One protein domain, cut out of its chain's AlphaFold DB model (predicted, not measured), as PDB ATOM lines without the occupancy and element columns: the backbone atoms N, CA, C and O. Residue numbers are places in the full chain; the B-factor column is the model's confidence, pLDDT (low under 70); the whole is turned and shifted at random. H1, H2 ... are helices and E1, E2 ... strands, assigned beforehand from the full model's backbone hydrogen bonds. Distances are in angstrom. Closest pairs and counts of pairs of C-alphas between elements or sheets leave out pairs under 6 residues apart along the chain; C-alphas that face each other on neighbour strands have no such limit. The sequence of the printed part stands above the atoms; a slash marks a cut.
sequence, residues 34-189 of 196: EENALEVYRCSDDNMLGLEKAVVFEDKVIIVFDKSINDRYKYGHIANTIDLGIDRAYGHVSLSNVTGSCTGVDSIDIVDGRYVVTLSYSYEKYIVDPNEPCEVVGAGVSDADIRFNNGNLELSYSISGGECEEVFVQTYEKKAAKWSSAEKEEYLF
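This is residues 34 to 189 of the 196 residues of an uncharacterized protein of Butyrivibrio hungatei DSM 14810 (UniProt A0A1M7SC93). Two antiparallel sheets stand partly face to face as a sandwich, their strands crossed; the larger sheet, twisted and curled, reaches past the smaller one with E10 and E11. Two short helices, H1 and H2, lie by the smaller sheet. The printed part has 156 residues, with eleven strands and two helices in the order E1 E2 E3 H1 H2 E4 E5 E6 E7 E8 E9 E10 E11; the sheets run E4 E7 E8 E9 E10 E11 and E1 E2 E3 E6 E5. The class is mostly strand, and the whole is compact, with a radius of gyration of the C-alphas of 15.5 A and spans of 43 by 38 by 36 A.

In the larger sheet, E4 (residues 91 to 95) and E11 (183 to 188) are edge strands; E7 (136 to 141), E8 (144 to 149), E9 (152 to 161) and E10 (164 to 173) are inner. E7 to E11 form a meander, each strand the antiparallel neighbour of the one before. N and O pairs within hydrogen-bond range include N 94 and O 138 at 2.8 A for E4 and E7, and N 155 and O 170 at 2.8 A for the hairpin E9 and E10. The smaller sheet has E1 (39 to 42), E2 (51 to 56), E3 (60 to 66), E6 (114 to 120) and E5 (107 to 111); E1 E2 E3 is a second meander. N 63 and O 117 of E3 and E6 are 2.9 A apart. The sheets' strands cross at 79 degrees, and the closest C-alphas of E4 and E6, Gly 91 and Leu 119, are 6.6 A apart. E3 and E10 are apart. H1 (67 to 70) is on the smaller sheet, with C-alphas 67 and 114 at 4.7 A the closest to E6. H2 (79 to 83) only grazes that sheet with residues 79 to 82. The O i to N i+4 pair of H2 is within hydrogen-bond range; H1 is too short for one, and its O i to N i+3 pair is within range.

E9 is 29.9 A from first to last C-alpha, E10 29.6 A, E3 20.2 A and E6 19.2 A. E1 begins at C-alpha 39 (23.480, -48.920, 6.149), and E11 ends at C-alpha 188 (-11.916, -53.301, -3.079).

The C-alphas farthest apart, those of Glu 35 and Glu 163, are 45.8 A apart. The printed part has no cut. The links E4 to E5 and E6 to E7 are long. The pLDDT is under 70 at residues 73 to 89, 100 to 104 and 160 to 162.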
ATOM      1  N   GLU A  34      28.661 -41.191   1.710       93.12
ATOM      2  CA  GLU A  34      28.124 -42.557   1.829       93.12
ATOM      3  C   GLU A  34      28.975 -43.480   2.723       93.12
ATOM      4  O   GLU A  34      28.445 -44.407   3.321       93.12
ATOM      5  N   GLU A  35      30.275 -43.216   2.886       93.81
ATOM      6  CA  GLU A  35      31.133 -43.942   3.835       93.81
ATOM      7  C   GLU A  35      30.749 -43.780   5.316       93.81
ATOM      8  O   GLU A  35      31.164 -44.597   6.133       93.81
ATOM      9  N   ASN A  36      29.968 -42.750   5.655       94.12
ATOM     10  CA  ASN A  36      29.451 -42.511   7.005       94.12
ATOM     11  C   ASN A  36      28.008 -43.017   7.174       94.12
ATOM     12  O   ASN A  36      27.375 -42.723   8.185       94.12
ATOM     13  N   ALA A  37      27.460 -43.714   6.175       94.31
ATOM     14  CA  ALA A  37      26.123 -44.282   6.261       94.31
ATOM     15  C   ALA A  37      26.070 -45.400   7.312       94.31
ATOM     16  O   ALA A  37      27.001 -46.201   7.431       94.31
ATOM     17  N   LEU A  38      24.955 -45.473   8.037       92.38
ATOM     18  CA  LEU A  38      24.640 -46.576   8.945       92.38
ATOM     19  C   LEU A  38      24.438 -47.875   8.163       92.38
ATOM     20  O   LEU A  38      24.921 -48.929   8.567       92.38
ATOM     21  N   GLU A  39      23.748 -47.786   7.026       93.12
ATOM     22  CA  GLU A  39      23.480 -48.920   6.149       93.12
ATOM     23  C   GLU A  39      23.341 -48.453   4.696       93.12
ATOM     24  O   GLU A  39      22.882 -47.340   4.415       93.12
ATOM     25  N   VAL A  40      23.740 -49.315   3.757       93.06
ATOM     26  CA  VAL A  40      23.616 -49.043   2.320       93.06
ATOM     27  C   VAL A  40      22.999 -50.242   1.618       93.06
ATOM     28  O   VAL A  40      23.652 -51.264   1.384       93.06
ATOM     29  N   TYR A  41      21.749 -50.083   1.201       92.50
ATOM     30  CA  TYR A  41      21.027 -51.078   0.425       92.50
ATOM     31  C   TYR A  41      21.248 -50.828  -1.062       92.50
ATOM     32  O   TYR A  41      20.902 -49.766  -1.571       92.50
ATOM     33  N   ARG A  42      21.825 -51.810  -1.759       92.12
ATOM     34  CA  ARG A  42      22.054 -51.775  -3.211       92.12
ATOM     35  C   ARG A  42      21.309 -52.907  -3.896       92.12
ATOM     36  O   ARG A  42      21.334 -54.044  -3.413       92.12
ATOM     37  N   CYS A  43      20.728 -52.598  -5.041       90.00
ATOM     38  CA  CYS A  43      19.995 -53.525  -5.890       90.00
ATOM     39  C   CYS A  43      20.230 -53.187  -7.362       90.00
ATOM     40  O   CYS A  43      20.712 -52.108  -7.698       90.00
ATOM     41  N   SER A  44      19.902 -54.121  -8.248       87.75
ATOM     42  CA  SER A  44      19.798 -53.814  -9.671       87.75
ATOM     43  C   SER A  44      18.577 -52.924  -9.935       87.75
ATOM     44  O   SER A  44      17.547 -53.045  -9.267       87.75
ATOM     45  N   ASP A  45      18.692 -52.029 -10.908       82.19
ATOM     46  CA  ASP A  45      17.652 -51.076 -11.315       82.19
ATOM     47  C   ASP A  45      16.552 -51.706 -12.184       82.19
ATOM     48  O   ASP A  45      15.550 -51.060 -12.479       82.19
ATOM     49  N   ASP A  46      16.678 -52.990 -12.535       86.00
ATOM     50  CA  ASP A  46      15.693 -53.793 -13.273       86.00
ATOM     51  C   ASP A  46      14.450 -54.174 -12.438       86.00
ATOM     52  O   ASP A  46      13.869 -55.251 -12.585       86.00
ATOM     53  N   ASN A  47      14.017 -53.260 -11.573       89.31
ATOM     54  CA  ASN A  47      12.785 -53.331 -10.801       89.31
ATOM     55  C   ASN A  47      11.717 -52.378 -11.347       89.31
ATOM     56  O   ASN A  47      11.950 -51.581 -12.257       89.31
ATOM     57  N   MET A  48      10.514 -52.472 -10.787       87.38
ATOM     58  CA  MET A  48       9.349 -51.719 -11.254       87.38
ATOM     59  C   MET A  48       9.495 -50.192 -11.212       87.38
ATOM     60  O   MET A  48       8.840 -49.523 -12.006       87.38
ATOM     61  N   LEU A  49      10.339 -49.646 -10.332       87.12
ATOM     62  CA  LEU A  49      10.462 -48.200 -10.109       87.12
ATOM     63  C   LEU A  49      11.851 -47.641 -10.439       87.12
ATOM     64  O   LEU A  49      12.078 -46.442 -10.272       87.12
ATOM     65  N   GLY A  50      12.775 -48.489 -10.895       90.44
ATOM     66  CA  GLY A  50      14.159 -48.105 -11.160       90.44
ATOM     67  C   GLY A  50      14.995 -47.878  -9.901       90.44
ATOM     68  O   GLY A  50      15.972 -47.145  -9.971       90.44
ATOM     69  N   LEU A  51      14.637 -48.439  -8.740       92.38
ATOM     70  CA  LEU A  51      15.428 -48.279  -7.515       92.38
ATOM     71  C   LEU A  51      16.853 -48.819  -7.716       92.38
ATOM     72  O   LEU A  51      17.034 -50.010  -7.954       92.38
ATOM     73  N   GLU A  52      17.862 -47.972  -7.547       93.56
ATOM     74  CA  GLU A  52      19.271 -48.385  -7.567       93.56
ATOM     75  C   GLU A  52      19.787 -48.660  -6.152       93.56
ATOM     76  O   GLU A  52      20.503 -49.637  -5.901       93.56
ATOM     77  N   LYS A  53      19.453 -47.770  -5.210       93.38
ATOM     78  CA  LYS A  53      19.939 -47.857  -3.833       93.38
ATOM     79  C   LYS A  53      19.184 -46.969  -2.851       93.38
ATOM     80  O   LYS A  53      18.623 -45.940  -3.222       93.38
ATOM     81  N   ALA A  54      19.287 -47.334  -1.578       94.38
ATOM     82  CA  ALA A  54      18.928 -46.503  -0.436       94.38
ATOM     83  C   ALA A  54      20.110 -46.425   0.544       94.38
ATOM     84  O   ALA A  54      20.726 -47.438   0.881       94.38
ATOM     85  N   VAL A  55      20.435 -45.214   0.986       95.31
ATOM     86  CA  VAL A  55      21.544 -44.906   1.895       95.31
ATOM     87  C   VAL A  55      20.959 -44.321   3.172       95.31
ATOM     88  O   VAL A  55      20.320 -43.269   3.130       95.31
ATOM     89  N   VAL A  56      21.168 -45.001   4.295       94.06
ATOM     90  CA  VAL A  56      20.617 -44.617   5.599       94.06
ATOM     91  C   VAL A  56      21.697 -43.922   6.421       94.06
ATOM     92  O   VAL A  56      22.761 -44.488   6.660       94.06
ATOM     93  N   PHE A  57      21.419 -42.699   6.858       93.56
ATOM     94  CA  PHE A  57      22.225 -41.935   7.812       93.56
ATOM     95  C   PHE A  57      21.495 -41.850   9.154       93.56
ATOM     96  O   PHE A  57      20.397 -42.370   9.280       93.56
ATOM     97  N   GLU A  58      22.089 -41.206  10.158       90.00
ATOM     98  CA  GLU A  58      21.439 -41.023  11.466       90.00
ATOM     99  C   GLU A  58      20.175 -40.150  11.390       90.00
ATOM    100  O   GLU A  58      19.208 -40.409  12.105       90.00
ATOM    101  N   ASP A  59      20.175 -39.140  10.516       89.69
ATOM    102  CA  ASP A  59      19.170 -38.074  10.442       89.69
ATOM    103  C   ASP A  59      18.398 -38.026   9.117       89.69
ATOM    104  O   ASP A  59      17.495 -37.203   8.956       89.69
ATOM    105  N   LYS A  60      18.752 -38.871   8.144       92.31
ATOM    106  CA  LYS A  60      18.121 -38.874   6.820       92.31
ATOM    107  C   LYS A  60      18.283 -40.188   6.069       92.31
ATOM    108  O   LYS A  60      19.203 -40.965   6.315       92.31
ATOM    109  N   VAL A  61      17.429 -40.385   5.074       93.81
ATOM    110  CA  VAL A  61      17.543 -41.439   4.063       93.81
ATOM    111  C   VAL A  61      17.704 -40.785   2.695       93.81
ATOM    112  O   VAL A  61      16.965 -39.863   2.355       93.81
ATOM    113  N   ILE A  62      18.669 -41.259   1.907       94.38
ATOM    114  CA  ILE A  62      18.840 -40.852   0.508       94.38
ATOM    115  C   ILE A  62      18.515 -42.035  -0.394       94.38
ATOM    116  O   ILE A  62      19.138 -43.090  -0.283       94.38
ATOM    117  N   ILE A  63      17.565 -41.855  -1.305       93.88
ATOM    118  CA  ILE A  63      17.078 -42.893  -2.213       93.88
ATOM    119  C   ILE A  63      17.402 -42.484  -3.644       93.88
ATOM    120  O   ILE A  63      17.236 -41.324  -4.020       93.88
ATOM    121  N   VAL A  64      17.887 -43.430  -4.441       93.44
ATOM    122  CA  VAL A  64      18.322 -43.173  -5.813       93.44
ATOM    123  C   VAL A  64      17.559 -44.068  -6.771       93.44
ATOM    124  O   VAL A  64      17.570 -45.291  -6.615       93.44
ATOM    125  N   PHE A  65      16.939 -43.451  -7.772       91.56
ATOM    126  CA  PHE A  65      16.194 -44.134  -8.824       91.56
ATOM    127  C   PHE A  65      16.761 -43.790 -10.205       91.56
ATOM    128  O   PHE A  65      17.055 -42.622 -10.477       91.56
ATOM    129  N   ASP A  66      16.849 -44.773 -11.101       91.50
ATOM    130  CA  ASP A  66      17.054 -44.544 -12.531       91.50
ATOM    131  C   ASP A  66      15.844 -43.787 -13.089       91.50
ATOM    132  O   ASP A  66      14.705 -44.269 -13.070       91.50
ATOM    133  N   LYS A  67      16.090 -42.577 -13.602       87.88
ATOM    134  CA  LYS A  67      15.029 -41.711 -14.125       87.88
ATOM    135  C   LYS A  67      14.330 -42.356 -15.314       87.88
ATOM    136  O   LYS A  67      13.115 -42.285 -15.434       87.88
ATOM    137  N   SER A  68      15.090 -42.986 -16.209       87.56
ATOM    138  CA  SER A  68      14.546 -43.538 -17.447       87.56
ATOM    139  C   SER A  68      13.592 -44.701 -17.205       87.56
ATOM    140  O   SER A  68      12.729 -44.938 -18.044       87.56
ATOM    141  N   ILE A  69      13.772 -45.456 -16.119       87.06
ATOM    142  CA  ILE A  69      12.883 -46.538 -15.698       87.06
ATOM    143  C   ILE A  69      11.705 -45.959 -14.921       87.06
ATOM    144  O   ILE A  69      10.570 -46.285 -15.260       87.06
ATOM    145  N   ASN A  70      11.954 -45.056 -13.966       85.69
ATOM    146  CA  ASN A  70      10.896 -44.407 -13.185       85.69
ATOM    147  C   ASN A  70       9.903 -43.617 -14.062       85.69
ATOM    148  O   ASN A  70       8.707 -43.602 -13.794       85.69
ATOM    149  N   ASP A  71      10.372 -43.009 -15.155       81.19
ATOM    150  CA  ASP A  71       9.538 -42.273 -16.115       81.19
ATOM    151  C   ASP A  71       8.696 -43.187 -17.027       81.19
ATOM    152  O   ASP A  71       7.800 -42.716 -17.736       81.19
ATOM    153  N   ARG A  72       8.972 -44.498 -17.090       76.75
ATOM    154  CA  ARG A  72       8.166 -45.424 -17.900       76.75
ATOM    155  C   ARG A  72       6.863 -45.661 -17.146       76.75
ATOM    156  O   ARG A  72       6.854 -46.466 -16.231       76.75
ATOM    157  N   TYR A  73       5.793 -44.992 -17.579       60.00
ATOM    158  CA  TYR A  73       4.399 -44.932 -17.082       60.00
ATOM    159  C   TYR A  73       3.651 -46.203 -16.621       60.00
ATOM    160  O   TYR A  73       2.423 -46.224 -16.582       60.00
ATOM    161  N   LYS A  74       4.343 -47.291 -16.295       60.88
ATOM    162  CA  LYS A  74       3.758 -48.564 -15.889       60.88
ATOM    163  C   LYS A  74       3.506 -48.644 -14.379       60.88
ATOM    164  O   LYS A  74       2.563 -49.318 -13.984       60.88
ATOM    165  N   TYR A  75       4.330 -47.971 -13.579       56.31
ATOM    166  CA  TYR A  75       4.294 -47.922 -12.114       56.31
ATOM    167  C   TYR A  75       4.707 -46.497 -11.689       56.31
ATOM    168  O   TYR A  75       5.325 -45.812 -12.499       56.31
ATOM    169  N   GLY A  76       4.316 -46.026 -10.502       57.59
ATOM    170  CA  GLY A  76       4.250 -44.601 -10.120       57.59
ATOM    171  C   GLY A  76       5.426 -43.693 -10.455       57.59
ATOM    172  O   GLY A  76       6.555 -44.131 -10.646       57.59
ATOM    173  N   HIS A  77       5.160 -42.383 -10.459       63.84
ATOM    174  CA  HIS A  77       6.127 -41.380 -10.904       63.84
ATOM    175  C   HIS A  77       6.542 -40.426  -9.804       63.84
ATOM    176  O   HIS A  77       5.740 -39.622  -9.327       63.84
ATOM    177  N   ILE A  78       7.846 -40.401  -9.542       66.12
ATOM    178  CA  ILE A  78       8.489 -39.242  -8.922       66.12
ATOM    179  C   ILE A  78       8.431 -38.042  -9.893       66.12
ATOM    180  O   ILE A  78       8.289 -36.894  -9.472       66.12
ATOM    181  N   ALA A  79       8.455 -38.310 -11.208       56.88
ATOM    182  CA  ALA A  79       8.416 -37.306 -12.274       56.88
ATOM    183  C   ALA A  79       7.199 -36.368 -12.214       56.88
ATOM    184  O   ALA A  79       7.348 -35.164 -12.416       56.88
ATOM    185  N   ASN A  80       6.015 -36.887 -11.858       53.75
ATOM    186  CA  ASN A  80       4.799 -36.074 -11.746       53.75
ATOM    187  C   ASN A  80       4.946 -34.959 -10.705       53.75
ATOM    188  O   ASN A  80       4.334 -33.904 -10.845       53.75
ATOM    189  N   THR A  81       5.767 -35.155  -9.678       54.16
ATOM    190  CA  THR A  81       5.957 -34.146  -8.642       54.16
ATOM    191  C   THR A  81       6.845 -32.990  -9.103       54.16
ATOM    192  O   THR A  81       6.559 -31.835  -8.795       54.16
ATOM    193  N   ILE A  82       7.881 -33.287  -9.893       53.94
ATOM    194  CA  ILE A  82       8.810 -32.285 -10.434       53.94
ATOM    195  C   ILE A  82       8.175 -31.517 -11.604       53.94
ATOM    196  O   ILE A  82       8.244 -30.290 -11.636       53.94
ATOM    197  N   ASP A  83       7.515 -32.212 -12.535       49.31
ATOM    198  CA  ASP A  83       6.975 -31.607 -13.765       49.31
ATOM    199  C   ASP A  83       5.712 -30.762 -13.531       49.31
ATOM    200  O   ASP A  83       5.422 -29.845 -14.303       49.31
ATOM    201  N   LEU A  84       4.961 -31.027 -12.459       46.69
ATOM    202  CA  LEU A  84       3.753 -30.270 -12.123       46.69
ATOM    203  C   LEU A  84       4.023 -29.064 -11.207       46.69
ATOM    204  O   LEU A  84       3.080 -28.350 -10.861       46.69
ATOM    205  N   GLY A  85       5.279 -28.820 -10.807       46.72
ATOM    206  CA  GLY A  85       5.622 -27.765  -9.844       46.72
ATOM    207  C   GLY A  85       4.883 -27.924  -8.511       46.72
ATOM    208  O   GLY A  85       4.547 -26.932  -7.865       46.72
ATOM    209  N   ILE A  86       4.545 -29.165  -8.144       45.88
ATOM    210  CA  ILE A  86       3.751 -29.469  -6.957       45.88
ATOM    211  C   ILE A  86       4.698 -29.597  -5.761       45.88
ATOM    212  O   ILE A  86       5.506 -30.518  -5.702       45.88
ATOM    213  N   ASP A  87       4.516 -28.733  -4.758       45.75
ATOM    214  CA  ASP A  87       5.218 -28.708  -3.455       45.75
ATOM    215  C   ASP A  87       5.003 -29.965  -2.571       45.75
ATOM    216  O   ASP A  87       5.182 -29.927  -1.355       45.75
ATOM    217  N   ARG A  88       4.510 -31.077  -3.126       44.97
ATOM    218  CA  ARG A  88       3.980 -32.219  -2.362       44.97
ATOM    219  C   ARG A  88       4.455 -33.556  -2.902       44.97
ATOM    220  O   ARG A  88       3.643 -34.448  -3.137       44.97
ATOM    221  N   ALA A  89       5.764 -33.728  -3.049       58.00
ATOM    222  CA  ALA A  89       6.274 -35.087  -2.921       58.00
ATOM    223  C   ALA A  89       6.019 -35.450  -1.464       58.00
ATOM    224  O   ALA A  89       6.580 -34.830  -0.560       58.00
ATOM    225  N   TYR A  90       5.071 -36.350  -1.223       71.88
ATOM    226  CA  TYR A  90       4.910 -36.874   0.117       71.88
ATOM    227  C   TYR A  90       6.031 -37.875   0.334       71.88
ATOM    228  O   TYR A  90       6.252 -38.753  -0.491       71.88
ATOM    229  N   GLY A  91       6.772 -37.698   1.413       82.75
ATOM    230  CA  GLY A  91       7.889 -38.552   1.753       82.75
ATOM    231  C   GLY A  91       7.805 -38.884   3.212       82.75
ATOM    232  O   GLY A  91       7.414 -38.042   4.029       82.75
ATOM    233  N   HIS A  92       8.152 -40.112   3.538       87.19
ATOM    234  CA  HIS A  92       8.176 -40.540   4.917       87.19
ATOM    235  C   HIS A  92       9.308 -41.523   5.147       87.19
ATOM    236  O   HIS A  92       9.713 -42.262   4.251       87.19
ATOM    237  N   VAL A  93       9.798 -41.532   6.379       90.25
ATOM    238  CA  VAL A  93      10.724 -42.550   6.862       90.25
ATOM    239  C   VAL A  93       9.992 -43.384   7.901       90.25
ATOM    240  O   VAL A  93       9.376 -42.855   8.831       90.25
ATOM    241  N   SER A  94      10.039 -44.694   7.704       89.75
ATOM    242  CA  SER A  94       9.479 -45.681   8.615       89.75
ATOM    243  C   SER A  94      10.568 -46.130   9.579       89.75
ATOM    244  O   SER A  94      11.632 -46.592   9.165       89.75
ATOM    245  N   LEU A  95      10.295 -45.989  10.871       88.50
ATOM    246  CA  LEU A  95      11.221 -46.286  11.958       88.50
ATOM    247  C   LEU A  95      10.618 -47.366  12.862       88.50
ATOM    248  O   LEU A  95       9.404 -47.392  13.082       88.50
ATOM    249  N   SER A  96      11.452 -48.254  13.398       88.88
ATOM    250  CA  SER A  96      11.061 -49.139  14.495       88.88
ATOM    251  C   SER A  96      10.944 -48.353  15.804       88.88
ATOM    252  O   SER A  96      11.522 -47.276  15.952       88.88
ATOM    253  N   ASN A  97      10.188 -48.897  16.763       86.12
ATOM    254  CA  ASN A  97      10.108 -48.378  18.133       86.12
ATOM    255  C   ASN A  97       9.694 -46.887  18.250       86.12
ATOM    256  O   ASN A  97      10.084 -46.179  19.180       86.12
ATOM    257  N   VAL A  98       8.847 -46.398  17.336       84.31
ATOM    258  CA  VAL A  98       8.265 -45.046  17.412       84.31
ATOM    259  C   VAL A  98       6.747 -45.059  17.237       84.31
ATOM    260  O   VAL A  98       6.197 -45.848  16.468       84.31
ATOM    261  N   THR A  99       6.039 -44.161  17.928       71.00
ATOM    262  CA  THR A  99       4.602 -43.927  17.702       71.00
ATOM    263  C   THR A  99       4.400 -42.866  16.617       71.00
ATOM    264  O   THR A  99       3.992 -41.740  16.909       71.00
ATOM    265  N   GLY A 100       4.724 -43.187  15.366       63.38
ATOM    266  CA  GLY A 100       4.451 -42.314  14.219       63.38
ATOM    267  C   GLY A 100       5.476 -42.429  13.095       63.38
ATOM    268  O   GLY A 100       6.512 -43.064  13.250       63.38
ATOM    269  N   SER A 101       5.180 -41.795  11.962       61.28
ATOM    270  CA  SER A 101       6.139 -41.579  10.877       61.28
ATOM    271  C   SER A 101       6.686 -40.151  10.937       61.28
ATOM    272  O   SER A 101       5.962 -39.201  11.247       61.28
ATOM    273  N   CYS A 102       7.975 -39.989  10.647       60.44
ATOM    274  CA  CYS A 102       8.577 -38.675  10.433       60.44
ATOM    275  C   CYS A 102       8.402 -38.307   8.954       60.44
ATOM    276  O   CYS A 102       8.708 -39.129   8.086       60.44
ATOM    277  N   THR A 103       7.859 -37.120   8.661       66.94
ATOM    278  CA  THR A 103       7.344 -36.795   7.319       66.94
ATOM    279  C   THR A 103       7.963 -35.534   6.718       66.94
ATOM    280  O   THR A 103       8.045 -34.490   7.364       66.94
ATOM    281  N   GLY A 104       8.361 -35.655   5.447       63.06
ATOM    282  CA  GLY A 104       8.893 -34.593   4.593       63.06
ATOM    283  C   GLY A 104       9.839 -35.138   3.516       63.06
ATOM    284  O   GLY A 104      10.756 -35.891   3.826       63.06
ATOM    285  N   VAL A 105       9.626 -34.756   2.250       71.06
ATOM    286  CA  VAL A 105      10.690 -34.810   1.232       71.06
ATOM    287  C   VAL A 105      11.440 -33.491   1.291       71.06
ATOM    288  O   VAL A 105      10.829 -32.447   1.076       71.06
ATOM    289  N   ASP A 106      12.743 -33.526   1.565       79.38
ATOM    290  CA  ASP A 106      13.547 -32.300   1.590       79.38
ATOM    291  C   ASP A 106      13.935 -31.860   0.185       79.38
ATOM    292  O   ASP A 106      13.880 -30.676  -0.144       79.38
ATOM    293  N   SER A 107      14.358 -32.816  -0.645       84.62
ATOM    294  CA  SER A 107      14.741 -32.552  -2.026       84.62
ATOM    295  C   SER A 107      14.510 -33.757  -2.924       84.62
ATOM    296  O   SER A 107      14.568 -34.913  -2.492       84.62
ATOM    297  N   ILE A 108      14.271 -33.457  -4.199       86.44
ATOM    298  CA  ILE A 108      14.363 -34.409  -5.299       86.44
ATOM    299  C   ILE A 108      15.213 -33.752  -6.374       86.44
ATOM    300  O   ILE A 108      14.759 -32.850  -7.079       86.44
ATOM    301  N   ASP A 109      16.452 -34.205  -6.485       87.12
ATOM    302  CA  ASP A 109      17.423 -33.668  -7.426       87.12
ATOM    303  C   ASP A 109      17.572 -34.609  -8.624       87.12
ATOM    304  O   ASP A 109      17.548 -35.833  -8.480       87.12
ATOM    305  N   ILE A 110      17.745 -34.041  -9.820       87.75
ATOM    306  CA  ILE A 110      18.083 -34.817 -11.016       87.75
ATOM    307  C   ILE A 110      19.587 -34.711 -11.244       87.75
ATOM    308  O   ILE A 110      20.085 -33.652 -11.628       87.75
ATOM    309  N   VAL A 111      20.307 -35.813 -11.041       88.19
ATOM    310  CA  VAL A 111      21.769 -35.870 -11.191       88.19
ATOM    311  C   VAL A 111      22.133 -37.042 -12.087       88.19
ATOM    312  O   VAL A 111      21.757 -38.175 -11.807       88.19
ATOM    313  N   ASP A 112      22.834 -36.775 -13.190       88.88
ATOM    314  CA  ASP A 112      23.331 -37.796 -14.125       88.88
ATOM    315  C   ASP A 112      22.283 -38.851 -14.534       88.88
ATOM    316  O   ASP A 112      22.562 -40.049 -14.567       88.88
ATOM    317  N   GLY A 113      21.057 -38.401 -14.831       88.00
ATOM    318  CA  GLY A 113      19.960 -39.279 -15.257       88.00
ATOM    319  C   GLY A 113      19.274 -40.048 -14.125       88.00
ATOM    320  O   GLY A 113      18.578 -41.020 -14.399       88.00
ATOM    321  N   ARG A 114      19.442 -39.623 -12.871       91.31
ATOM    322  CA  ARG A 114      18.824 -40.250 -11.697       91.31
ATOM    323  C   ARG A 114      17.993 -39.263 -10.908       91.31
ATOM    324  O   ARG A 114      18.357 -38.091 -10.833       91.31
ATOM    325  N   TYR A 115      16.930 -39.756 -10.285       89.94
ATOM    326  CA  TYR A 115      16.275 -39.059  -9.186       89.94
ATOM    327  C   TYR A 115      17.006 -39.383  -7.889       89.94
ATOM    328  O   TYR A 115      17.143 -40.550  -7.527       89.94
ATOM    329  N   VAL A 116      17.467 -38.349  -7.195       91.94
ATOM    330  CA  VAL A 116      18.105 -38.442  -5.881       91.94
ATOM    331  C   VAL A 116      17.166 -37.788  -4.880       91.94
ATOM    332  O   VAL A 116      17.028 -36.566  -4.860       91.94
ATOM    333  N   VAL A 117      16.485 -38.609  -4.087       90.81
ATOM    334  CA  VAL A 117      15.501 -38.166  -3.098       90.81
ATOM    335  C   VAL A 117      16.148 -38.130  -1.723       90.81
ATOM    336  O   VAL A 117      16.727 -39.129  -1.302       90.81
ATOM    337  N   THR A 118      16.018 -37.011  -1.013       91.62
ATOM    338  CA  THR A 118      16.479 -36.870   0.376       91.62
ATOM    339  C   THR A 118      15.287 -36.726   1.316       91.62
ATOM    340  O   THR A 118      14.440 -35.855   1.112       91.62
ATOM    341  N   LEU A 119      15.241 -37.574   2.345       90.94
ATOM    342  CA  LEU A 119      14.206 -37.603   3.379       90.94
ATOM    343  C   LEU A 119      14.850 -37.464   4.762       90.94
ATOM    344  O   LEU A 119      15.392 -38.439   5.286       90.94
ATOM    345  N   SER A 120      14.810 -36.282   5.364       89.50
ATOM    346  CA  SER A 120      15.269 -36.072   6.738       89.50
ATOM    347  C   SER A 120      14.211 -36.511   7.736       89.50
ATOM    348  O   SER A 120      13.005 -36.418   7.502       89.50
ATOM    349  N   TYR A 121      14.663 -36.978   8.891       87.19
ATOM    350  CA  TYR A 121      13.788 -37.430   9.956       87.19
ATOM    351  C   TYR A 121      14.395 -37.152  11.335       87.19
ATOM    352  O   TYR A 121      15.596 -36.980  11.506       87.19
ATOM    353  N   SER A 122      13.532 -37.084  12.347       83.00
ATOM    354  CA  SER A 122      13.919 -36.886  13.745       83.00
ATOM    355  C   SER A 122      12.869 -37.519  14.645       83.00
ATOM    356  O   SER A 122      11.697 -37.148  14.585       83.00
ATOM    357  N   TYR A 123      13.294 -38.420  15.524       77.62
ATOM    358  CA  TYR A 123      12.384 -39.311  16.247       77.62
ATOM    359  C   TYR A 123      12.514 -39.275  17.771       77.62
ATOM    360  O   TYR A 123      11.701 -39.896  18.449       77.62
ATOM    361  N   GLU A 124      13.456 -38.511  18.334       75.31
ATOM    362  CA  GLU A 124      13.759 -38.507  19.779       75.31
ATOM    363  C   GLU A 124      12.530 -38.283  20.684       75.31
ATOM    364  O   GLU A 124      12.469 -38.795  21.797       75.31
ATOM    365  N   LYS A 125      11.525 -37.532  20.211       74.88
ATOM    366  CA  LYS A 125      10.295 -37.222  20.966       74.88
ATOM    367  C   LYS A 125       9.188 -38.273  20.837       74.88
ATOM    368  O   LYS A 125       8.171 -38.143  21.513       74.88
ATOM    369  N   TYR A 126       9.361 -39.256  19.959       79.81
ATOM    370  CA  TYR A 126       8.332 -40.221  19.559       79.81
ATOM    371  C   TYR A 126       8.712 -41.673  19.877       79.81
ATOM    372  O   TYR A 126       7.976 -42.582  19.500       79.81
ATOM    373  N   ILE A 127       9.844 -41.884  20.559       84.81
ATOM    374  CA  ILE A 127      10.330 -43.202  20.976       84.81
ATOM    375  C   ILE A 127       9.325 -43.847  21.939       84.81
ATOM    376  O   ILE A 127       8.903 -43.212  22.909       84.81
ATOM    377  N   VAL A 128       8.959 -45.107  21.679       86.31
ATOM    378  CA  VAL A 128       8.027 -45.865  22.531       86.31
ATOM    379  C   VAL A 128       8.742 -46.420  23.759       86.31
ATOM    380  O   VAL A 128       8.317 -46.147  24.882       86.31
ATOM    381  N   ASP A 129       9.837 -47.158  23.560       87.25
ATOM    382  CA  ASP A 129      10.712 -47.640  24.632       87.25
ATOM    383  C   ASP A 129      12.118 -47.026  24.502       87.25
ATOM    384  O   ASP A 129      12.847 -47.362  23.569       87.25
ATOM    385  N   PRO A 130      12.557 -46.158  25.430       84.50
ATOM    386  CA  PRO A 130      13.884 -45.545  25.374       84.50
ATOM    387  C   PRO A 130      15.048 -46.538  25.537       84.50
ATOM    388  O   PRO A 130      16.200 -46.145  25.361       84.50
ATOM    389  N   ASN A 131      14.780 -47.795  25.904       88.19
ATOM    390  CA  ASN A 131      15.795 -48.839  26.050       88.19
ATOM    391  C   ASN A 131      15.946 -49.717  24.800       88.19
ATOM    392  O   ASN A 131      16.892 -50.505  24.737       88.19
ATOM    393  N   GLU A 132      15.043 -49.603  23.826       86.69
ATOM    394  CA  GLU A 132      15.129 -50.325  22.558       86.69
ATOM    395  C   GLU A 132      15.708 -49.425  21.454       86.69
ATOM    396  O   GLU A 132      15.393 -48.230  21.388       86.69
ATOM    397  N   PRO A 133      16.567 -49.960  20.566       84.69
ATOM    398  CA  PRO A 133      17.090 -49.182  19.452       84.69
ATOM    399  C   PRO A 133      15.962 -48.782  18.492       84.69
ATOM    400  O   PRO A 133      15.033 -49.549  18.245       84.69
ATOM    401  N   CYS A 134      16.060 -47.576  17.936       86.44
ATOM    402  CA  CYS A 134      15.241 -47.150  16.804       86.44
ATOM    403  C   CYS A 134      16.049 -47.352  15.523       86.44
ATOM    404  O   CYS A 134      17.164 -46.845  15.406       86.44
ATOM    405  N   GLU A 135      15.483 -48.079  14.572       89.12
ATOM    406  CA  GLU A 135      16.117 -48.420  13.301       89.12
ATOM    407  C   GLU A 135      15.222 -47.970  12.153       89.12
ATOM    408  O   GLU A 135      13.996 -48.054  12.235       89.12
ATOM    409  N   VAL A 136      15.819 -47.507  11.057       89.62
ATOM    410  CA  VAL A 136      15.063 -47.240   9.833       89.62
ATOM    411  C   VAL A 136      14.666 -48.576   9.208       89.62
ATOM    412  O   VAL A 136      15.521 -49.343   8.772       89.62
ATOM    413  N   VAL A 137      13.363 -48.837   9.140       92.50
ATOM    414  CA  VAL A 137      12.783 -50.065   8.564       92.50
ATOM    415  C   VAL A 137      12.188 -49.839   7.177       92.50
ATOM    416  O   VAL A 137      11.773 -50.787   6.513       92.50
ATOM    417  N   GLY A 138      12.143 -48.593   6.715       92.38
ATOM    418  CA  GLY A 138      11.711 -48.281   5.364       92.38
ATOM    419  C   GLY A 138      11.647 -46.791   5.083       92.38
ATOM    420  O   GLY A 138      11.876 -45.956   5.956       92.38
ATOM    421  N   ALA A 139      11.307 -46.466   3.848       91.94
ATOM    422  CA  ALA A 139      11.056 -45.110   3.401       91.94
ATOM    423  C   ALA A 139      10.098 -45.126   2.210       91.94
ATOM    424  O   ALA A 139      10.128 -46.062   1.415       91.94
ATOM    425  N   GLY A 140       9.298 -44.077   2.067       87.75
ATOM    426  CA  GLY A 140       8.378 -43.921   0.948       87.75
ATOM    427  C   GLY A 140       8.476 -42.541   0.318       87.75
ATOM    428  O   GLY A 140       8.791 -41.558   0.995       87.75
ATOM    429  N   VAL A 141       8.225 -42.477  -0.989       84.75
ATOM    430  CA  VAL A 141       8.204 -41.257  -1.807       84.75
ATOM    431  C   VAL A 141       7.033 -41.358  -2.779       84.75
ATOM    432  O   VAL A 141       6.976 -42.275  -3.597       84.75
ATOM    433  N   SER A 142       6.111 -40.400  -2.717       80.75
ATOM    434  CA  SER A 142       4.818 -40.464  -3.404       80.75
ATOM    435  C   SER A 142       4.085 -41.760  -3.022       80.75
ATOM    436  O   SER A 142       3.959 -42.024  -1.828       80.75
ATOM    437  N   ASP A 143       3.629 -42.571  -3.982       77.75
ATOM    438  CA  ASP A 143       2.964 -43.854  -3.697       77.75
ATOM    439  C   ASP A 143       3.925 -45.058  -3.754       77.75
ATOM    440  O   ASP A 143       3.488 -46.207  -3.796       77.75
ATOM    441  N   ALA A 144       5.237 -44.804  -3.818       83.38
ATOM    442  CA  ALA A 144       6.261 -45.835  -3.753       83.38
ATOM    443  C   ALA A 144       6.752 -46.009  -2.318       83.38
ATOM    444  O   ALA A 144       7.194 -45.049  -1.687       83.38
ATOM    445  N   ASP A 145       6.765 -47.250  -1.856       89.69
ATOM    446  CA  ASP A 145       7.222 -47.647  -0.533       89.69
ATOM    447  C   ASP A 145       8.366 -48.650  -0.638       89.69
ATOM    448  O   ASP A 145       8.364 -49.555  -1.474       89.69
ATOM    449  N   ILE A 146       9.363 -48.478   0.225       92.69
ATOM    450  CA  ILE A 146      10.552 -49.320   0.300       92.69
ATOM    451  C   ILE A 146      10.679 -49.821   1.729       92.69
ATOM    452  O   ILE A 146      10.867 -49.026   2.649       92.69
ATOM    453  N   ARG A 147      10.631 -51.136   1.930       94.12
ATOM    454  CA  ARG A 147      10.896 -51.757   3.234       94.12
ATOM    455  C   ARG A 147      12.270 -52.401   3.264       94.12
ATOM    456  O   ARG A 147      12.677 -53.098   2.332       94.12
ATOM    457  N   PHE A 148      12.967 -52.187   4.370       92.06
ATOM    458  CA  PHE A 148      14.312 -52.675   4.625       92.06
ATOM    459  C   PHE A 148      14.256 -53.893   5.548       92.06
ATOM    460  O   PHE A 148      13.894 -53.784   6.714       92.06
ATOM    461  N   ASN A 149      14.645 -55.065   5.039       86.38
ATOM    462  CA  ASN A 149      14.517 -56.336   5.757       86.38
ATOM    463  C   ASN A 149      15.844 -57.105   5.763       86.38
ATOM    464  O   ASN A 149      16.076 -57.971   4.918       86.38
ATOM    465  N   ASN A 150      16.735 -56.815   6.720       79.88
ATOM    466  CA  ASN A 150      18.023 -57.518   6.884       79.88
ATOM    467  C   ASN A 150      18.849 -57.615   5.583       79.88
ATOM    468  O   ASN A 150      19.433 -58.650   5.251       79.88
ATOM    469  N   GLY A 151      18.866 -56.527   4.813       74.38
ATOM    470  CA  GLY A 151      19.554 -56.431   3.527       74.38
ATOM    471  C   GLY A 151      18.713 -56.822   2.310       74.38
ATOM    472  O   GLY A 151      19.118 -56.484   1.203       74.38
ATOM    473  N   ASN A 152      17.563 -57.480   2.485       87.31
ATOM    474  CA  ASN A 152      16.551 -57.584   1.434       87.31
ATOM    475  C   ASN A 152      15.757 -56.280   1.341       87.31
ATOM    476  O   ASN A 152      15.644 -55.542   2.324       87.31
ATOM    477  N   LEU A 153      15.191 -56.036   0.162       91.50
ATOM    478  CA  LEU A 153      14.312 -54.901  -0.092       91.50
ATOM    479  C   LEU A 153      12.956 -55.411  -0.544       91.50
ATOM    480  O   LEU A 153      12.887 -56.341  -1.339       91.50
ATOM    481  N   GLU A 154      11.892 -54.793  -0.065       93.88
ATOM    482  CA  GLU A 154      10.564 -54.928  -0.655       93.88
ATOM    483  C   GLU A 154      10.185 -53.560  -1.202       93.88
ATOM    484  O   GLU A 154      10.247 -52.562  -0.487       93.88
ATOM    485  N   LEU A 155       9.867 -53.522  -2.485       90.69
ATOM    486  CA  LEU A 155       9.281 -52.378  -3.149       90.69
ATOM    487  C   LEU A 155       7.785 -52.626  -3.236       90.69
ATOM    488  O   LEU A 155       7.370 -53.692  -3.693       90.69
ATOM    489  N   SER A 156       6.989 -51.637  -2.861       89.31
ATOM    490  CA  SER A 156       5.552 -51.636  -3.097       89.31
ATOM    491  C   SER A 156       5.113 -50.342  -3.764       89.31
ATOM    492  O   SER A 156       5.692 -49.282  -3.531       89.31
ATOM    493  N   TYR A 157       4.101 -50.434  -4.615       84.06
ATOM    494  CA  TYR A 157       3.490 -49.290  -5.274       84.06
ATOM    495  C   TYR A 157       1.973 -49.452  -5.306       84.06
ATOM    496  O   TYR A 157       1.488 -50.476  -5.789       84.06
ATOM    497  N   SER A 158       1.245 -48.439  -4.842       79.81
ATOM    498  CA  SER A 158      -0.221 -48.418  -4.858       79.81
ATOM    499  C   SER A 158      -0.766 -47.491  -5.944       79.81
ATOM    500  O   SER A 158      -0.331 -46.348  -6.084       79.81
ATOM    501  N   ILE A 159      -1.770 -47.960  -6.684       75.12
ATOM    502  CA  ILE A 159      -2.611 -47.143  -7.565       75.12
ATOM    503  C   ILE A 159      -4.023 -47.151  -6.997       75.12
ATOM    504  O   ILE A 159      -4.703 -48.176  -7.041       75.12
ATOM    505  N   SER A 160      -4.492 -45.997  -6.538       69.94
ATOM    506  CA  SER A 160      -5.866 -45.845  -6.055       69.94
ATOM    507  C   SER A 160      -6.736 -45.158  -7.103       69.94
ATOM    508  O   SER A 160      -6.397 -44.090  -7.618       69.94
ATOM    509  N   GLY A 161      -7.888 -45.755  -7.414       67.31
ATOM    510  CA  GLY A 161      -8.850 -45.214  -8.369       67.31
ATOM    511  C   GLY A 161     -10.274 -45.685  -8.083       67.31
ATOM    512  O   GLY A 161     -10.561 -46.878  -8.081       67.31
ATOM    513  N   GLY A 162     -11.195 -44.739  -7.885       69.50
ATOM    514  CA  GLY A 162     -12.595 -45.061  -7.591       69.50
ATOM    515  C   GLY A 162     -12.740 -45.872  -6.299       69.50
ATOM    516  O   GLY A 162     -12.379 -45.389  -5.232       69.50
ATOM    517  N   GLU A 163     -13.275 -47.089  -6.409       73.94
ATOM    518  CA  GLU A 163     -13.534 -48.025  -5.299       73.94
ATOM    519  C   GLU A 163     -12.452 -49.111  -5.163       73.94
ATOM    520  O   GLU A 163     -12.641 -50.097  -4.451       73.94
ATOM    521  N   CYS A 164     -11.325 -48.963  -5.858       72.75
ATOM    522  CA  CYS A 164     -10.286 -49.979  -5.922       72.75
ATOM    523  C   CYS A 164      -8.896 -49.384  -5.671       72.75
ATOM    524  O   CYS A 164      -8.582 -48.279  -6.123       72.75
ATOM    525  N   GLU A 165      -8.067 -50.141  -4.960       82.19
ATOM    526  CA  GLU A 165      -6.628 -49.943  -4.854       82.19
ATOM    527  C   GLU A 165      -5.914 -51.181  -5.403       82.19
ATOM    528  O   GLU A 165      -6.139 -52.306  -4.954       82.19
ATOM    529  N   GLU A 166      -5.053 -50.971  -6.393       84.44
ATOM    530  CA  GLU A 166      -4.145 -51.998  -6.896       84.44
ATOM    531  C   GLU A 166      -2.775 -51.803  -6.251       84.44
ATOM    532  O   GLU A 166      -2.190 -50.727  -6.363       84.44
ATOM    533  N   VAL A 167      -2.243 -52.848  -5.622       87.00
ATOM    534  CA  VAL A 167      -0.912 -52.829  -5.007       87.00
ATOM    535  C   VAL A 167       0.007 -53.750  -5.791       87.00
ATOM    536  O   VAL A 167      -0.289 -54.926  -6.000       87.00
ATOM    537  N   PHE A 168       1.142 -53.222  -6.227       89.31
ATOM    538  CA  PHE A 168       2.206 -53.985  -6.863       89.31
ATOM    539  C   PHE A 168       3.344 -54.174  -5.874       89.31
ATOM    540  O   PHE A 168       3.807 -53.194  -5.297       89.31
ATOM    541  N   VAL A 169       3.819 -55.407  -5.701       91.44
ATOM    542  CA  VAL A 169       4.912 -55.734  -4.773       91.44
ATOM    543  C   VAL A 169       6.027 -56.464  -5.512       91.44
ATOM    544  O   VAL A 169       5.777 -57.347  -6.334       91.44
ATOM    545  N   GLN A 170       7.274 -56.098  -5.232       92.94
ATOM    546  CA  GLN A 170       8.455 -56.767  -5.763       92.94
ATOM    547  C   GLN A 170       9.536 -56.850  -4.688       92.94
ATOM    548  O   GLN A 170       9.840 -55.861  -4.027       92.94
ATOM    549  N   THR A 171      10.171 -58.010  -4.550       94.44
ATOM    550  CA  THR A 171      11.132 -58.265  -3.470       94.44
ATOM    551  C   THR A 171      12.512 -58.568  -4.034       94.44
ATOM    552  O   THR A 171      12.666 -59.382  -4.943       94.44
ATOM    553  N   TYR A 172      13.534 -57.912  -3.493       94.44
ATOM    554  CA  TYR A 172      14.938 -58.149  -3.796       94.44
ATOM    555  C   TYR A 172      15.554 -59.077  -2.763       94.44
ATOM    556  O   TYR A 172      15.621 -58.764  -1.569       94.44
ATOM    557  N   GLU A 173      16.092 -60.193  -3.239       92.62
ATOM    558  CA  GLU A 173      16.864 -61.107  -2.413       92.62
ATOM    559  C   GLU A 173      18.358 -60.797  -2.528       92.62
ATOM    560  O   GLU A 173      19.005 -61.134  -3.524       92.62
ATOM    561  N   LYS A 174      18.955 -60.236  -1.469       87.44
ATOM    562  CA  LYS A 174      20.379 -59.846  -1.460       87.44
ATOM    563  C   LYS A 174      21.321 -61.008  -1.759       87.44
ATOM    564  O   LYS A 174      22.332 -60.830  -2.429       87.44
ATOM    565  N   LYS A 175      20.997 -62.209  -1.269       89.25
ATOM    566  CA  LYS A 175      21.820 -63.414  -1.480       89.25
ATOM    567  C   LYS A 175      21.817 -63.880  -2.935       89.25
ATOM    568  O   LYS A 175      22.827 -64.403  -3.392       89.25
ATOM    569  N   ALA A 176      20.695 -63.712  -3.631       90.19
ATOM    570  CA  ALA A 176      20.551 -64.076  -5.036       90.19
ATOM    571  C   ALA A 176      20.891 -62.915  -5.985       90.19
ATOM    572  O   ALA A 176      21.021 -63.147  -7.184       90.19
ATOM    573  N   ALA A 177      21.032 -61.697  -5.445       89.25
ATOM    574  CA  ALA A 177      21.204 -60.448  -6.180       89.25
ATOM    575  C   ALA A 177      20.163 -60.290  -7.297       89.25
ATOM    576  O   ALA A 177      20.498 -59.998  -8.444       89.25
ATOM    577  N   LYS A 178      18.896 -60.571  -6.971       92.31
ATOM    578  CA  LYS A 178      17.819 -60.654  -7.957       92.31
ATOM    579  C   LYS A 178      16.488 -60.187  -7.379       92.31
ATOM    580  O   LYS A 178      16.160 -60.504  -6.236       92.31
ATOM    581  N   TRP A 179      15.714 -59.501  -8.211       93.31
ATOM    582  CA  TRP A 179      14.309 -59.211  -7.958       93.31
ATOM    583  C   TRP A 179      13.394 -60.395  -8.283       93.31
ATOM    584  O   TRP A 179      13.598 -61.130  -9.258       93.31
ATOM    585  N   SER A 180      12.346 -60.555  -7.483       93.62
ATOM    586  CA  SER A 180      11.195 -61.383  -7.823       93.62
ATOM    587  C   SER A 180      10.451 -60.808  -9.032       93.62
ATOM    588  O   SER A 180      10.688 -59.680  -9.475       93.62
ATOM    589  N   SER A 181       9.510 -61.578  -9.574       91.75
ATOM    590  CA  SER A 181       8.476 -60.990 -10.426       91.75
ATOM    591  C   SER A 181       7.636 -60.014  -9.599       91.75
ATOM    592  O   SER A 181       7.438 -60.245  -8.408       91.75
ATOM    593  N   ALA A 182       7.142 -58.948 -10.231       88.81
ATOM    594  CA  ALA A 182       6.158 -58.080  -9.599       88.81
ATOM    595  C   ALA A 182       4.827 -58.835  -9.456       88.81
ATOM    596  O   ALA A 182       4.302 -59.371 -10.439       88.81
ATOM    597  N   GLU A 183       4.302 -58.875  -8.240       91.00
ATOM    598  CA  GLU A 183       3.002 -59.444  -7.898       91.00
ATOM    599  C   GLU A 183       1.967 -58.316  -7.825       91.00
ATOM    600  O   GLU A 183       2.308 -57.198  -7.443       91.00
ATOM    601  N   LYS A 184       0.724 -58.583  -8.246       88.12
ATOM    602  CA  LYS A 184      -0.392 -57.628  -8.181       88.12
ATOM    603  C   LYS A 184      -1.416 -58.139  -7.172       88.12
ATOM    604  O   LYS A 184      -1.943 -59.239  -7.346       88.12
ATOM    605  N   GLU A 185      -1.746 -57.306  -6.200       85.31
ATOM    606  CA  GLU A 185      -2.878 -57.464  -5.294       85.31
ATOM    607  C   GLU A 185      -3.935 -56.397  -5.599       85.31
ATOM    608  O   GLU A 185      -3.619 -55.308  -6.075       85.31
ATOM    609  N   GLU A 186      -5.205 -56.718  -5.370       80.00
ATOM    610  CA  GLU A 186      -6.325 -55.816  -5.636       80.00
ATOM    611  C   GLU A 186      -7.232 -55.766  -4.409       80.00
ATOM    612  O   GLU A 186      -7.736 -56.795  -3.947       80.00
ATOM    613  N   TYR A 187      -7.428 -54.563  -3.884       77.44
ATOM    614  CA  TYR A 187      -8.257 -54.282  -2.725       77.44
ATOM    615  C   TYR A 187      -9.477 -53.485  -3.170       77.44
ATOM    616  O   TYR A 187      -9.365 -52.416  -3.766       77.44
ATOM    617  N   LEU A 188     -10.662 -54.018  -2.883       73.62
ATOM    618  CA  LEU A 188     -11.916 -53.301  -3.079       73.62
ATOM    619  C   LEU A 188     -12.263 -52.588  -1.780       73.62
ATOM    620  O   LEU A 188     -12.408 -53.229  -0.733       73.62
ATOM    621  N   PHE A 189     -12.421 -51.271  -1.844       70.31
ATOM    622  CA  PHE A 189     -12.976 -50.530  -0.726       70.31
ATOM    623  C   PHE A 189     -14.464 -50.869  -0.641       70.31
ATOM    624  O   PHE A 189     -15.166 -50.777  -1.652       70.31
TER     625      PHE A 189